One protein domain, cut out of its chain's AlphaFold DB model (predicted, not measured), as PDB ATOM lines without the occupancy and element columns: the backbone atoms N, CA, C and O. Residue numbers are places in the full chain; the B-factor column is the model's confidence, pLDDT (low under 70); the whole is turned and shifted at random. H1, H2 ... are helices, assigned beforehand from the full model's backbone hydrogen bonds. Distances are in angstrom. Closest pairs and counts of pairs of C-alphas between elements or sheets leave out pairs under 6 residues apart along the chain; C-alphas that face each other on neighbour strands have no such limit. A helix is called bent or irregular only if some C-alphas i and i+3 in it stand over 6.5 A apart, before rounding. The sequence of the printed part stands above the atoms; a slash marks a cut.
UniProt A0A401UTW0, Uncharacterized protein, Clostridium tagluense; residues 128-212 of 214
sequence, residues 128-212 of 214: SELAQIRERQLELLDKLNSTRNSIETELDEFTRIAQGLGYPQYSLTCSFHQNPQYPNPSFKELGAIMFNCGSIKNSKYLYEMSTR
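AT A GLANCE: This is residues 128 to 212 of the 214 residues of an uncharacterized protein of Clostridium tagluense (UniProt A0A401UTW0). One long, unbent helix, H1, makes one side of this domain, and after H1 the backbone folds back in a long stretch with no named element, residues 165 to 202, which leads to the short helix H2, apart from H1. Residues 198 to 205, of which 203 to 205 belong to H2, stick out. The printed part has 85 residues, with two named helices, H1 then H2, and no named strand; its class is all helix. The whole is extended, with a radius of gyration of the C-alphas of 18.6 A, and its flat outline spans 60 by 30 by 16 A.

HOW THE PARTS SIT: Begin with H1, residues 128 to 164, where every O i to N i+4 pair is within hydrogen-bond range. Follow the long link of 38 residues, 165 to 202, to H2, residues 203 to 211. H1 and H2 are apart, with no C-alpha of the one within 8 A of the other. In H2 look for 1 of 5 O i to N i+4 pairs and 2 of 6 O i to N i+3 pairs within hydrogen-bond range.

IN THESE COORDINATES: Find C-alpha 128 at (21.041, -11.054, 14.235); from there H1 runs 54.1 A to C-alpha 164 at (4.093, -61.749, 22.397). H2 ends at C-alpha 211, at (34.011, -26.406, 34.071), 13.8 A from C-alpha 203. H2 is neither bent nor irregular, but only just: C-alphas 204 and 207 are 6.3 A apart.

THE WHOLE: The two C-alphas farthest apart are those of Gly 166 and Lys 201, 60.0 A. The printed part has no cut. The B-factor column shows a mean pLDDT of 74.8 for the printed part, with residues 191 to 212 under 70; the mean is 86 in H1 and 41 in H2 of this model.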
ATOM      1  N   SER A 128      21.368 -10.234  15.407       74.44
ATOM      2  CA  SER A 128      21.041 -11.054  14.235       74.44
ATOM      3  C   SER A 128      21.851 -12.353  14.222       74.44
ATOM      4  O   SER A 128      21.289 -13.418  13.977       74.44
ATOM      5  N   GLU A 129      23.144 -12.296  14.551       79.56
ATOM      6  CA  GLU A 129      23.987 -13.489  14.691       79.56
ATOM      7  C   GLU A 129      23.504 -14.396  15.832       79.56
ATOM      8  O   GLU A 129      23.374 -15.610  15.658       79.56
ATOM      9  N   LEU A 130      23.149 -13.819  16.985       76.12
ATOM     10  CA  LEU A 130      22.563 -14.568  18.103       76.12
ATOM     11  C   LEU A 130      21.231 -15.234  17.724       76.12
ATOM     12  O   LEU A 130      20.978 -16.370  18.132       76.12
ATOM     13  N   ALA A 131      20.391 -14.562  16.931       71.81
ATOM     14  CA  ALA A 131      19.143 -15.134  16.436       71.81
ATOM     15  C   ALA A 131      19.392 -16.349  15.527       71.81
ATOM     16  O   ALA A 131      18.770 -17.390  15.733       71.81
ATOM     17  N   GLN A 132      20.357 -16.269  14.606       76.31
ATOM     18  CA  GLN A 132      20.737 -17.397  13.744       76.31
ATOM     19  C   GLN A 132      21.282 -18.586  14.549       76.31
ATOM     20  O   GLN A 132      20.960 -19.741  14.268       76.31
ATOM     21  N   ILE A 133      22.088 -18.324  15.585       81.44
ATOM     22  CA  ILE A 133      22.576 -19.377  16.488       81.44
ATOM     23  C   ILE A 133      21.405 -20.045  17.213       81.44
ATOM     24  O   ILE A 133      21.366 -21.273  17.299       81.44
ATOM     25  N   ARG A 134      20.437 -19.262  17.704       75.00
ATOM     26  CA  ARG A 134      19.230 -19.787  18.353       75.00
ATOM     27  C   ARG A 134      18.410 -20.660  17.402       75.00
ATOM     28  O   ARG A 134      17.987 -21.737  17.807       75.00
ATOM     29  N   GLU A 135      18.189 -20.220  16.166       76.00
ATOM     30  CA  GLU A 135      17.480 -21.015  15.150       76.00
ATOM     31  C   GLU A 135      18.183 -22.354  14.919       76.00
ATOM     32  O   GLU A 135      17.566 -23.411  15.040       76.00
ATOM     33  N   ARG A 136      19.506 -22.332  14.736       82.62
ATOM     34  CA  ARG A 136      20.306 -23.553  14.581       82.62
ATOM     35  C   ARG A 136      20.253 -24.468  15.809       82.62
ATOM     36  O   ARG A 136      20.251 -25.689  15.670       82.62
ATOM     37  N   GLN A 137      20.232 -23.907  17.019       79.19
ATOM     38  CA  GLN A 137      20.068 -24.690  18.248       79.19
ATOM     39  C   GLN A 137      18.707 -25.394  18.290       79.19
ATOM     40  O   GLN A 137      18.652 -26.560  18.684       79.19
ATOM     41  N   LEU A 138      17.634 -24.721  17.864       78.50
ATOM     42  CA  LEU A 138      16.297 -25.312  17.782       78.50
ATOM     43  C   LEU A 138      16.257 -26.462  16.768       78.50
ATOM     44  O   LEU A 138      15.817 -27.552  17.120       78.50
ATOM     45  N   GLU A 139      16.820 -26.274  15.571       84.31
ATOM     46  CA  GLU A 139      16.906 -27.336  14.554       84.31
ATOM     47  C   GLU A 139      17.635 -28.588  15.070       84.31
ATOM     48  O   GLU A 139      17.212 -29.726  14.840       84.31
ATOM     49  N   LEU A 140      18.745 -28.397  15.788       85.38
ATOM     50  CA  LEU A 140      19.508 -29.501  16.371       85.38
ATOM     51  C   LEU A 140      18.744 -30.199  17.503       85.38
ATOM     52  O   LEU A 140      18.826 -31.425  17.621       85.38
ATOM     53  N   LEU A 141      18.000 -29.447  18.319       83.12
ATOM     54  CA  LEU A 141      17.169 -30.001  19.386       83.12
ATOM     55  C   LEU A 141      16.013 -30.833  18.817       83.12
ATOM     56  O   LEU A 141      15.757 -31.936  19.303       83.12
ATOM     57  N   ASP A 142      15.375 -30.359  17.749       84.25
ATOM     58  CA  ASP A 142      14.321 -31.096  17.050       84.25
ATOM     59  C   ASP A 142      14.859 -32.390  16.441       84.25
ATOM     60  O   ASP A 142      14.258 -33.457  16.597       84.25
ATOM     61  N   LYS A 143      16.049 -32.343  15.827       89.88
ATOM     62  CA  LYS A 143      16.721 -33.542  15.313       89.88
ATOM     63  C   LYS A 143      17.030 -34.548  16.425       89.88
ATOM     64  O   LYS A 143      16.825 -35.752  16.241       89.88
ATOM     65  N   LEU A 144      17.504 -34.076  17.581       86.69
ATOM     66  CA  LEU A 144      17.757 -34.916  18.754       86.69
ATOM     67  C   LEU A 144      16.469 -35.595  19.240       86.69
ATOM     68  O   LEU A 144      16.465 -36.808  19.435       86.69
ATOM     69  N   ASN A 145      15.379 -34.841  19.383       85.88
ATOM     70  CA  ASN A 145      14.083 -35.370  19.814       85.88
ATOM     71  C   ASN A 145      13.505 -36.369  18.806       85.88
ATOM     72  O   ASN A 145      13.056 -37.443  19.197       85.88
ATOM     73  N   SER A 146      13.597 -36.081  17.505       90.06
ATOM     74  CA  SER A 146      13.182 -37.022  16.461       90.06
ATOM     75  C   SER A 146      13.960 -38.337  16.533       90.06
ATOM     76  O   SER A 146      13.387 -39.404  16.330       90.06
ATOM     77  N   THR A 147      15.262 -38.271  16.822       90.19
ATOM     78  CA  THR A 147      16.115 -39.463  16.923       90.19
ATOM     79  C   THR A 147      15.751 -40.284  18.157       90.19
ATOM     80  O   THR A 147      15.637 -41.503  18.071       90.19
ATOM     81  N   ARG A 148      15.509 -39.618  19.295       89.88
ATOM     82  CA  ARG A 148      15.037 -40.259  20.531       89.88
ATOM     83  C   ARG A 148      13.728 -41.000  20.302       89.88
ATOM     84  O   ARG A 148      13.681 -42.194  20.560       89.88
ATOM     85  N   ASN A 149      12.733 -40.336  19.718       89.12
ATOM     86  CA  ASN A 149      11.431 -40.944  19.441       89.12
ATOM     87  C   ASN A 149      11.542 -42.170  18.520       89.12
ATOM     88  O   ASN A 149      10.836 -43.156  18.725       89.12
ATOM     89  N   SER A 150      12.431 -42.131  17.517       93.00
ATOM     90  CA  SER A 150      12.686 -43.287  16.643       93.00
ATOM     91  C   SER A 150      13.208 -44.482  17.442       93.00
ATOM     92  O   SER A 150      12.690 -45.583  17.304       93.00
ATOM     93  N   ILE A 151      14.187 -44.252  18.323       91.44
ATOM     94  CA  ILE A 151      14.765 -45.302  19.169       91.44
ATOM     95  C   ILE A 151      13.730 -45.834  20.169       91.44
ATOM     96  O   ILE A 151      13.637 -47.043  20.353       91.44
ATOM     97  N   GLU A 152      12.938 -44.964  20.807       90.31
ATOM     98  CA  GLU A 152      11.861 -45.389  21.720       90.31
ATOM     99  C   GLU A 152      10.858 -46.285  20.999       90.31
ATOM    100  O   GLU A 152      10.534 -47.360  21.492       90.31
ATOM    101  N   THR A 153      10.453 -45.897  19.787       91.12
ATOM    102  CA  THR A 153       9.524 -46.682  18.965       91.12
ATOM    103  C   THR A 153      10.092 -48.066  18.635       91.12
ATOM    104  O   THR A 153       9.385 -49.066  18.760       91.12
ATOM    105  N   GLU A 154      11.369 -48.145  18.247       92.38
ATOM    106  CA  GLU A 154      12.041 -49.421  17.956       92.38
ATOM    107  C   GLU A 154      12.140 -50.321  19.200       92.38
ATOM    108  O   GLU A 154      11.903 -51.530  19.119       92.38
ATOM    109  N   LEU A 155      12.456 -49.748  20.367       92.62
ATOM    110  CA  LEU A 155      12.538 -50.485  21.632       92.62
ATOM    111  C   LEU A 155      11.169 -50.981  22.108       92.62
ATOM    112  O   LEU A 155      11.062 -52.117  22.584       92.62
ATOM    113  N   ASP A 156      10.130 -50.164  21.954       91.44
ATOM    114  CA  ASP A 156       8.752 -50.528  22.279       91.44
ATOM    115  C   ASP A 156       8.258 -51.660  21.374       91.44
ATOM    116  O   ASP A 156       7.653 -52.628  21.848       91.44
ATOM    117  N   GLU A 157       8.556 -51.591  20.072       93.31
ATOM    118  CA  GLU A 157       8.218 -52.652  19.128       93.31
ATOM    119  C   GLU A 157       8.933 -53.962  19.467       93.31
ATOM    120  O   GLU A 157       8.284 -55.011  19.550       93.31
ATOM    121  N   PHE A 158      10.242 -53.909  19.723       93.50
ATOM    122  CA  PHE A 158      11.017 -55.075  20.141       93.50
ATOM    123  C   PHE A 158      10.452 -55.700  21.423       93.50
ATOM    124  O   PHE A 158      10.219 -56.911  21.482       93.50
ATOM    125  N   THR A 159      10.163 -54.872  22.427       92.25
ATOM    126  CA  THR A 159       9.585 -55.308  23.702       92.25
ATOM    127  C   THR A 159       8.227 -55.976  23.502       92.25
ATOM    128  O   THR A 159       7.984 -57.060  24.038       92.25
ATOM    129  N   ARG A 160       7.358 -55.393  22.669       92.44
ATOM    130  CA  ARG A 160       6.053 -55.970  22.322       92.44
ATOM    131  C   ARG A 160       6.195 -57.338  21.647       92.44
ATOM    132  O   ARG A 160       5.443 -58.255  21.978       92.44
ATOM    133  N   ILE A 161       7.151 -57.497  20.728       92.69
ATOM    134  CA  ILE A 161       7.423 -58.778  20.055       92.69
ATOM    135  C   ILE A 161       7.911 -59.826  21.063       92.69
ATOM    136  O   ILE A 161       7.372 -60.932  21.103       92.69
ATOM    137  N   ALA A 162       8.892 -59.483  21.903       91.56
ATOM    138  CA  ALA A 162       9.443 -60.396  22.905       91.56
ATOM    139  C   ALA A 162       8.367 -60.881  23.892       91.56
ATOM    140  O   ALA A 162       8.286 -62.075  24.188       91.56
ATOM    141  N   GLN A 163       7.487 -59.979  24.339       91.88
ATOM    142  CA  GLN A 163       6.341 -60.321  25.186       91.88
ATOM    143  C   GLN A 163       5.340 -61.231  24.465       91.88
ATOM    144  O   GLN A 163       4.924 -62.241  25.032       91.88
ATOM    145  N   GLY A 164       4.998 -60.926  23.209       93.94
ATOM    146  CA  GLY A 164       4.093 -61.749  22.397       93.94
ATOM    147  C   GLY A 164       4.609 -63.171  22.145       93.94
ATOM    148  O   GLY A 164       3.813 -64.099  22.023       93.94
ATOM    149  N   LEU A 165       5.932 -63.360  22.124       93.88
ATOM    150  CA  LEU A 165       6.592 -64.663  21.981       93.88
ATOM    151  C   LEU A 165       6.839 -65.390  23.317       93.88
ATOM    152  O   LEU A 165       7.401 -66.484  23.313       93.88
ATOM    153  N   GLY A 166       6.427 -64.817  24.453       93.38
ATOM    154  CA  GLY A 166       6.576 -65.434  25.775       93.38
ATOM    155  C   GLY A 166       7.948 -65.243  26.426       93.38
ATOM    156  O   GLY A 166       8.272 -65.965  27.368       93.38
ATOM    157  N   TYR A 167       8.738 -64.265  25.971       94.12
ATOM    158  CA  TYR A 167      10.049 -63.934  26.535       94.12
ATOM    159  C   TYR A 167      10.100 -62.522  27.152       94.12
ATOM    160  O   TYR A 167      10.888 -61.675  26.717       94.12
ATOM    161  N   PRO A 168       9.288 -62.227  28.184       89.69
ATOM    162  CA  PRO A 168       9.222 -60.892  28.781       89.69
ATOM    163  C   PRO A 168      10.548 -60.436  29.407       89.69
ATOM    164  O   PRO A 168      10.783 -59.234  29.506       89.69
ATOM    165  N   GLN A 169      11.436 -61.362  29.786       89.88
ATOM    166  CA  GLN A 169      12.753 -61.060  30.354       89.88
ATOM    167  C   GLN A 169      13.694 -60.317  29.395       89.88
ATOM    168  O   GLN A 169      14.683 -59.755  29.853       89.88
ATOM    169  N   TYR A 170      13.406 -60.314  28.089       89.94
ATOM    170  CA  TYR A 170      14.173 -59.554  27.099       89.94
ATOM    171  C   TYR A 170      13.570 -58.175  26.798       89.94
ATOM    172  O   TYR A 170      14.052 -57.505  25.895       89.94
ATOM    173  N   SER A 171      12.539 -57.731  27.524       87.38
ATOM    174  CA  SER A 171      11.992 -56.373  27.370       87.38
ATOM    175  C   SER A 171      13.072 -55.319  27.644       87.38
ATOM    176  O   SER A 171      13.824 -55.441  28.612       87.38
ATOM    177  N   LEU A 172      13.131 -54.274  26.818       86.75
ATOM    178  CA  LEU A 172      14.110 -53.192  26.934       86.75
ATOM    179  C   LEU A 172      13.409 -51.854  27.152       86.75
ATOM    180  O   LEU A 172      12.361 -51.584  26.577       86.75
ATOM    181  N   THR A 173      14.029 -50.992  27.953       80.06
ATOM    182  CA  THR A 173      13.588 -49.610  28.168       80.06
ATOM    183  C   THR A 173      14.788 -48.679  28.121       80.06
ATOM    184  O   THR A 173      15.864 -49.038  28.606       80.06
ATOM    185  N   CYS A 174      14.604 -47.468  27.601       80.31
ATOM    186  CA  CYS A 174      15.614 -46.413  27.638       80.31
ATOM    187  C   CYS A 174      15.082 -45.192  28.400       80.31
ATOM    188  O   CYS A 174      13.878 -44.968  28.481       80.31
ATOM    189  N   SER A 175      15.978 -44.400  28.984       80.31
ATOM    190  CA  SER A 175      15.644 -43.110  29.587       80.31
ATOM    191  C   SER A 175      16.615 -42.059  29.069       80.31
ATOM    192  O   SER A 175      17.802 -42.085  29.390       80.31
ATOM    193  N   PHE A 176      16.115 -41.135  28.251       84.12
ATOM    194  CA  PHE A 176      16.926 -40.053  27.704       84.12
ATOM    195  C   PHE A 176      17.061 -38.883  28.678       84.12
ATOM    196  O   PHE A 176      16.150 -38.575  29.443       84.12
ATOM    197  N   HIS A 177      18.195 -38.183  28.603       81.94
ATOM    198  CA  HIS A 177      18.415 -36.933  29.336       81.94
ATOM    199  C   HIS A 177      17.447 -35.839  28.864       81.94
ATOM    200  O   HIS A 177      17.488 -35.433  27.700       81.94
ATOM    201  N   GLN A 178      16.595 -35.349  29.763       73.69
ATOM    202  CA  GLN A 178      15.471 -34.473  29.411       73.69
ATOM    203  C   GLN A 178      15.787 -32.975  29.499       73.69
ATOM    204  O   GLN A 178      15.088 -32.177  28.881       73.69
ATOM    205  N   ASN A 179      16.819 -32.566  30.249       76.69
ATOM    206  CA  ASN A 179      17.068 -31.146  30.504       76.69
ATOM    207  C   ASN A 179      18.327 -30.618  29.786       76.69
ATOM    208  O   ASN A 179      19.432 -30.774  30.305       76.69
ATOM    209  N   PRO A 180      18.185 -29.924  28.641       71.06
ATOM    210  CA  PRO A 180      19.319 -29.400  27.877       71.06
ATOM    211  C   PRO A 180      20.057 -28.229  28.555       71.06
ATOM    212  O   PRO A 180      21.112 -27.820  28.069       71.06
ATOM    213  N   GLN A 181      19.535 -27.692  29.668       71.38
ATOM    214  CA  GLN A 181      20.211 -26.673  30.485       71.38
ATOM    215  C   GLN A 181      21.249 -27.265  31.449       71.38
ATOM    216  O   GLN A 181      22.040 -26.522  32.022       71.38
ATOM    217  N   TYR A 182      21.269 -28.590  31.621       74.44
ATOM    218  CA  TYR A 182      22.289 -29.286  32.400       74.44
ATOM    219  C   TYR A 182      23.139 -30.182  31.497       74.44
ATOM    220  O   TYR A 182      22.608 -30.738  30.526       74.44
ATOM    221  N   PRO A 183      24.431 -30.376  31.824       76.56
ATOM    222  CA  PRO A 183      25.278 -31.319  31.111       76.56
ATOM    223  C   PRO A 183      24.672 -32.718  31.098       76.56
ATOM    224  O   PRO A 183      24.074 -33.163  32.083       76.56
ATOM    225  N   ASN A 184      24.840 -33.423  29.984       80.00
ATOM    226  CA  ASN A 184      24.434 -34.817  29.908       80.00
ATOM    227  C   ASN A 184      25.329 -35.650  30.851       80.00
ATOM    228  O   ASN A 184      26.552 -35.572  30.721       80.00
ATOM    229  N   PRO A 185      24.769 -36.472  31.760       79.25
ATOM    230  CA  PRO A 185      25.562 -37.293  32.676       79.25
ATOM    231  C   PRO A 185      26.570 -38.224  31.987       79.25
ATOM    232  O   PRO A 185      27.610 -38.521  32.570       79.25
ATOM    233  N   SER A 186      26.271 -38.676  30.765       80.94
ATOM    234  CA  SER A 186      27.130 -39.569  29.979       80.94
ATOM    235  C   SER A 186      28.226 -38.844  29.194       80.94
ATOM    236  O   SER A 186      29.183 -39.490  28.786       80.94
ATOM    237  N   PHE A 187      28.091 -37.529  28.988       79.81
ATOM    238  CA  PHE A 187      29.002 -36.702  28.185       79.81
ATOM    239  C   PHE A 187      29.211 -35.343  28.873       79.81
ATOM    240  O   PHE A 187      28.903 -34.282  28.319       79.81
ATOM    241  N   LYS A 188      29.640 -35.372  30.142       75.38
ATOM    242  CA  LYS A 188      29.749 -34.172  30.994       75.38
ATOM    243  C   LYS A 188      30.695 -33.121  30.407       75.38
ATOM    244  O   LYS A 188      30.466 -31.928  30.582       75.38
ATOM    245  N   GLU A 189      31.731 -33.563  29.701       72.44
ATOM    246  CA  GLU A 189      32.758 -32.738  29.062       72.44
ATOM    247  C   GLU A 189      32.205 -31.784  27.996       72.44
ATOM    248  O   GLU A 189      32.831 -30.770  27.696       72.44
ATOM    249  N   LEU A 190      31.022 -32.082  27.451       73.69
ATOM    250  CA  LEU A 190      30.369 -31.258  26.437       73.69
ATOM    251  C   LEU A 190      29.539 -30.108  27.038       73.69
ATOM    252  O   LEU A 190      29.084 -29.239  26.296       73.69
ATOM    253  N   GLY A 191      29.363 -30.064  28.365       68.62
ATOM    254  CA  GLY A 191      28.637 -28.996  29.057       68.62
ATOM    255  C   GLY A 191      27.128 -28.962  28.766       68.62
ATOM    256  O   GLY A 191      26.541 -29.924  28.268       68.62
ATOM    257  N   ALA A 192      26.474 -27.855  29.134       69.69
ATOM    258  CA  ALA A 192      25.057 -27.621  28.851       69.69
ATOM    259  C   ALA A 192      24.857 -27.074  27.427       69.69
ATOM    260  O   ALA A 192      25.628 -26.240  26.958       69.69
ATOM    261  N   ILE A 193      23.796 -27.525  26.754       65.50
ATOM    262  CA  ILE A 193      23.540 -27.232  25.333       65.50
ATOM    263  C   ILE A 193      22.860 -25.864  25.157       65.50
ATOM    264  O   ILE A 193      23.070 -25.199  24.144       65.50
ATOM    265  N   MET A 194      22.061 -25.421  26.136       60.75
ATOM    266  CA  MET A 194      21.389 -24.117  26.095       60.75
ATOM    267  C   MET A 194      21.996 -23.122  27.082       60.75
ATOM    268  O   MET A 194      21.979 -23.342  28.292       60.75
ATOM    269  N   PHE A 195      22.436 -21.977  26.557       59.22
ATOM    270  CA  PHE A 195      22.802 -20.801  27.341       59.22
ATOM    271  C   PHE A 195      21.631 -19.813  27.356       59.22
ATOM    272  O   PHE A 195      21.126 -19.419  26.307       59.22
ATOM    273  N   ASN A 196      21.190 -19.392  28.544       50.06
ATOM    274  CA  ASN A 196      20.208 -18.317  28.663       50.06
ATOM    275  C   ASN A 196      20.905 -16.967  28.426       50.06
ATOM    276  O   ASN A 196      21.614 -16.460  29.294       50.06
ATOM    277  N   CYS A 197      20.703 -16.376  27.248       45.56
ATOM    278  CA  CYS A 197      21.282 -15.078  26.891       45.56
ATOM    279  C   CYS A 197      20.696 -13.896  27.691       45.56
ATOM    280  O   CYS A 197      21.227 -12.792  27.614       45.56
ATOM    281  N   GLY A 198      19.638 -14.099  28.489       45.31
ATOM    282  CA  GLY A 198      19.028 -13.044  29.307       45.31
ATOM    283  C   GLY A 198      19.915 -12.517  30.445       45.31
ATOM    284  O   GLY A 198      19.606 -11.479  31.022       45.31
ATOM    285  N   SER A 199      21.018 -13.200  30.770       45.62
ATOM    286  CA  SER A 199      21.921 -12.840  31.873       45.62
ATOM    287  C   SER A 199      23.336 -12.460  31.426       45.62
ATOM    288  O   SER A 199      24.265 -12.539  32.229       45.62
ATOM    289  N   ILE A 200      23.544 -12.029  30.175       49.22
ATOM    290  CA  ILE A 200      24.859 -11.555  29.688       49.22
ATOM    291  C   ILE A 200      25.138 -10.123  30.199       49.22
ATOM    292  O   ILE A 200      25.439  -9.196  29.458       49.22
ATOM    293  N   LYS A 201      25.054  -9.930  31.514       39.81
ATOM    294  CA  LYS A 201      25.862  -8.946  32.237       39.81
ATOM    295  C   LYS A 201      26.722  -9.762  33.199       39.81
ATOM    296  O   LYS A 201      26.182 -10.444  34.061       39.81
ATOM    297  N   ASN A 202      28.046  -9.710  33.031       45.56
ATOM    298  CA  ASN A 202      29.061 -10.454  33.805       45.56
ATOM    299  C   ASN A 202      29.245 -11.954  33.459       45.56
ATOM    300  O   ASN A 202      29.566 -12.766  34.327       45.56
ATOM    301  N   SER A 203      29.132 -12.334  32.182       47.72
ATOM    302  CA  SER A 203      29.259 -13.721  31.683       47.72
ATOM    303  C   SER A 203      30.635 -14.390  31.862       47.72
ATOM    304  O   SER A 203      30.740 -15.600  31.657       47.72
ATOM    305  N   LYS A 204      31.673 -13.671  32.320       45.12
ATOM    306  CA  LYS A 204      32.975 -14.274  32.673       45.12
ATOM    307  C   LYS A 204      32.870 -15.335  33.780       45.12
ATOM    308  O   LYS A 204      33.664 -16.264  33.781       45.12
ATOM    309  N   TYR A 205      31.874 -15.249  34.666       40.97
ATOM    310  CA  TYR A 205      31.742 -16.158  35.815       40.97
ATOM    311  C   TYR A 205      30.871 -17.399  35.568       40.97
ATOM    312  O   TYR A 205      30.898 -18.332  36.367       40.97
ATOM    313  N   LEU A 206      30.104 -17.454  34.471       41.81
ATOM    314  CA  LEU A 206      29.232 -18.604  34.184       41.81
ATOM    315  C   LEU A 206      29.985 -19.760  33.506       41.81
ATOM    316  O   LEU A 206      29.697 -20.920  33.789       41.81
ATOM    317  N   TYR A 207      30.996 -19.460  32.683       40.41
ATOM    318  CA  TYR A 207      31.823 -20.482  32.019       40.41
ATOM    319  C   TYR A 207      32.775 -21.210  32.988       40.41
ATOM    320  O   TYR A 207      33.087 -22.389  32.805       40.41
ATOM    321  N   GLU A 208      33.206 -20.543  34.065       37.47
ATOM    322  CA  GLU A 208      34.010 -21.180  35.119       37.47
ATOM    323  C   GLU A 208      33.182 -22.127  36.002       37.47
ATOM    324  O   GLU A 208      33.716 -23.115  36.503       37.47
ATOM    325  N   MET A 209      31.872 -21.891  36.154       33.81
ATOM    326  CA  MET A 209      31.010 -22.793  36.929       33.81
ATOM    327  C   MET A 209      30.618 -24.061  36.163       33.81
ATOM    328  O   MET A 209      30.416 -25.094  36.793       33.81
ATOM    329  N   SER A 210      30.568 -24.046  34.823       40.72
ATOM    330  CA  SER A 210      30.313 -25.271  34.042       40.72
ATOM    331  C   SER A 210      31.543 -26.173  33.902       40.72
ATOM    332  O   SER A 210      31.397 -27.354  33.605       40.72
ATOM    333  N   THR A 211      32.750 -25.639  34.108       36.50
ATOM    334  CA  THR A 211      34.011 -26.406  34.071       36.50
ATOM    335  C   THR A 211      34.451 -26.914  35.446       36.50
ATOM    336  O   THR A 211      35.346 -27.754  35.527       36.50
ATOM    337  N   ARG A 212      33.814 -26.463  36.538       36.75
ATOM    338  CA  ARG A 212      34.126 -26.888  37.910       36.75
ATOM    339  C   ARG A 212      32.895 -27.368  38.677       36.75
ATOM    340  O   ARG A 212      32.504 -26.734  39.649       36.75
TER     341      ARG A 212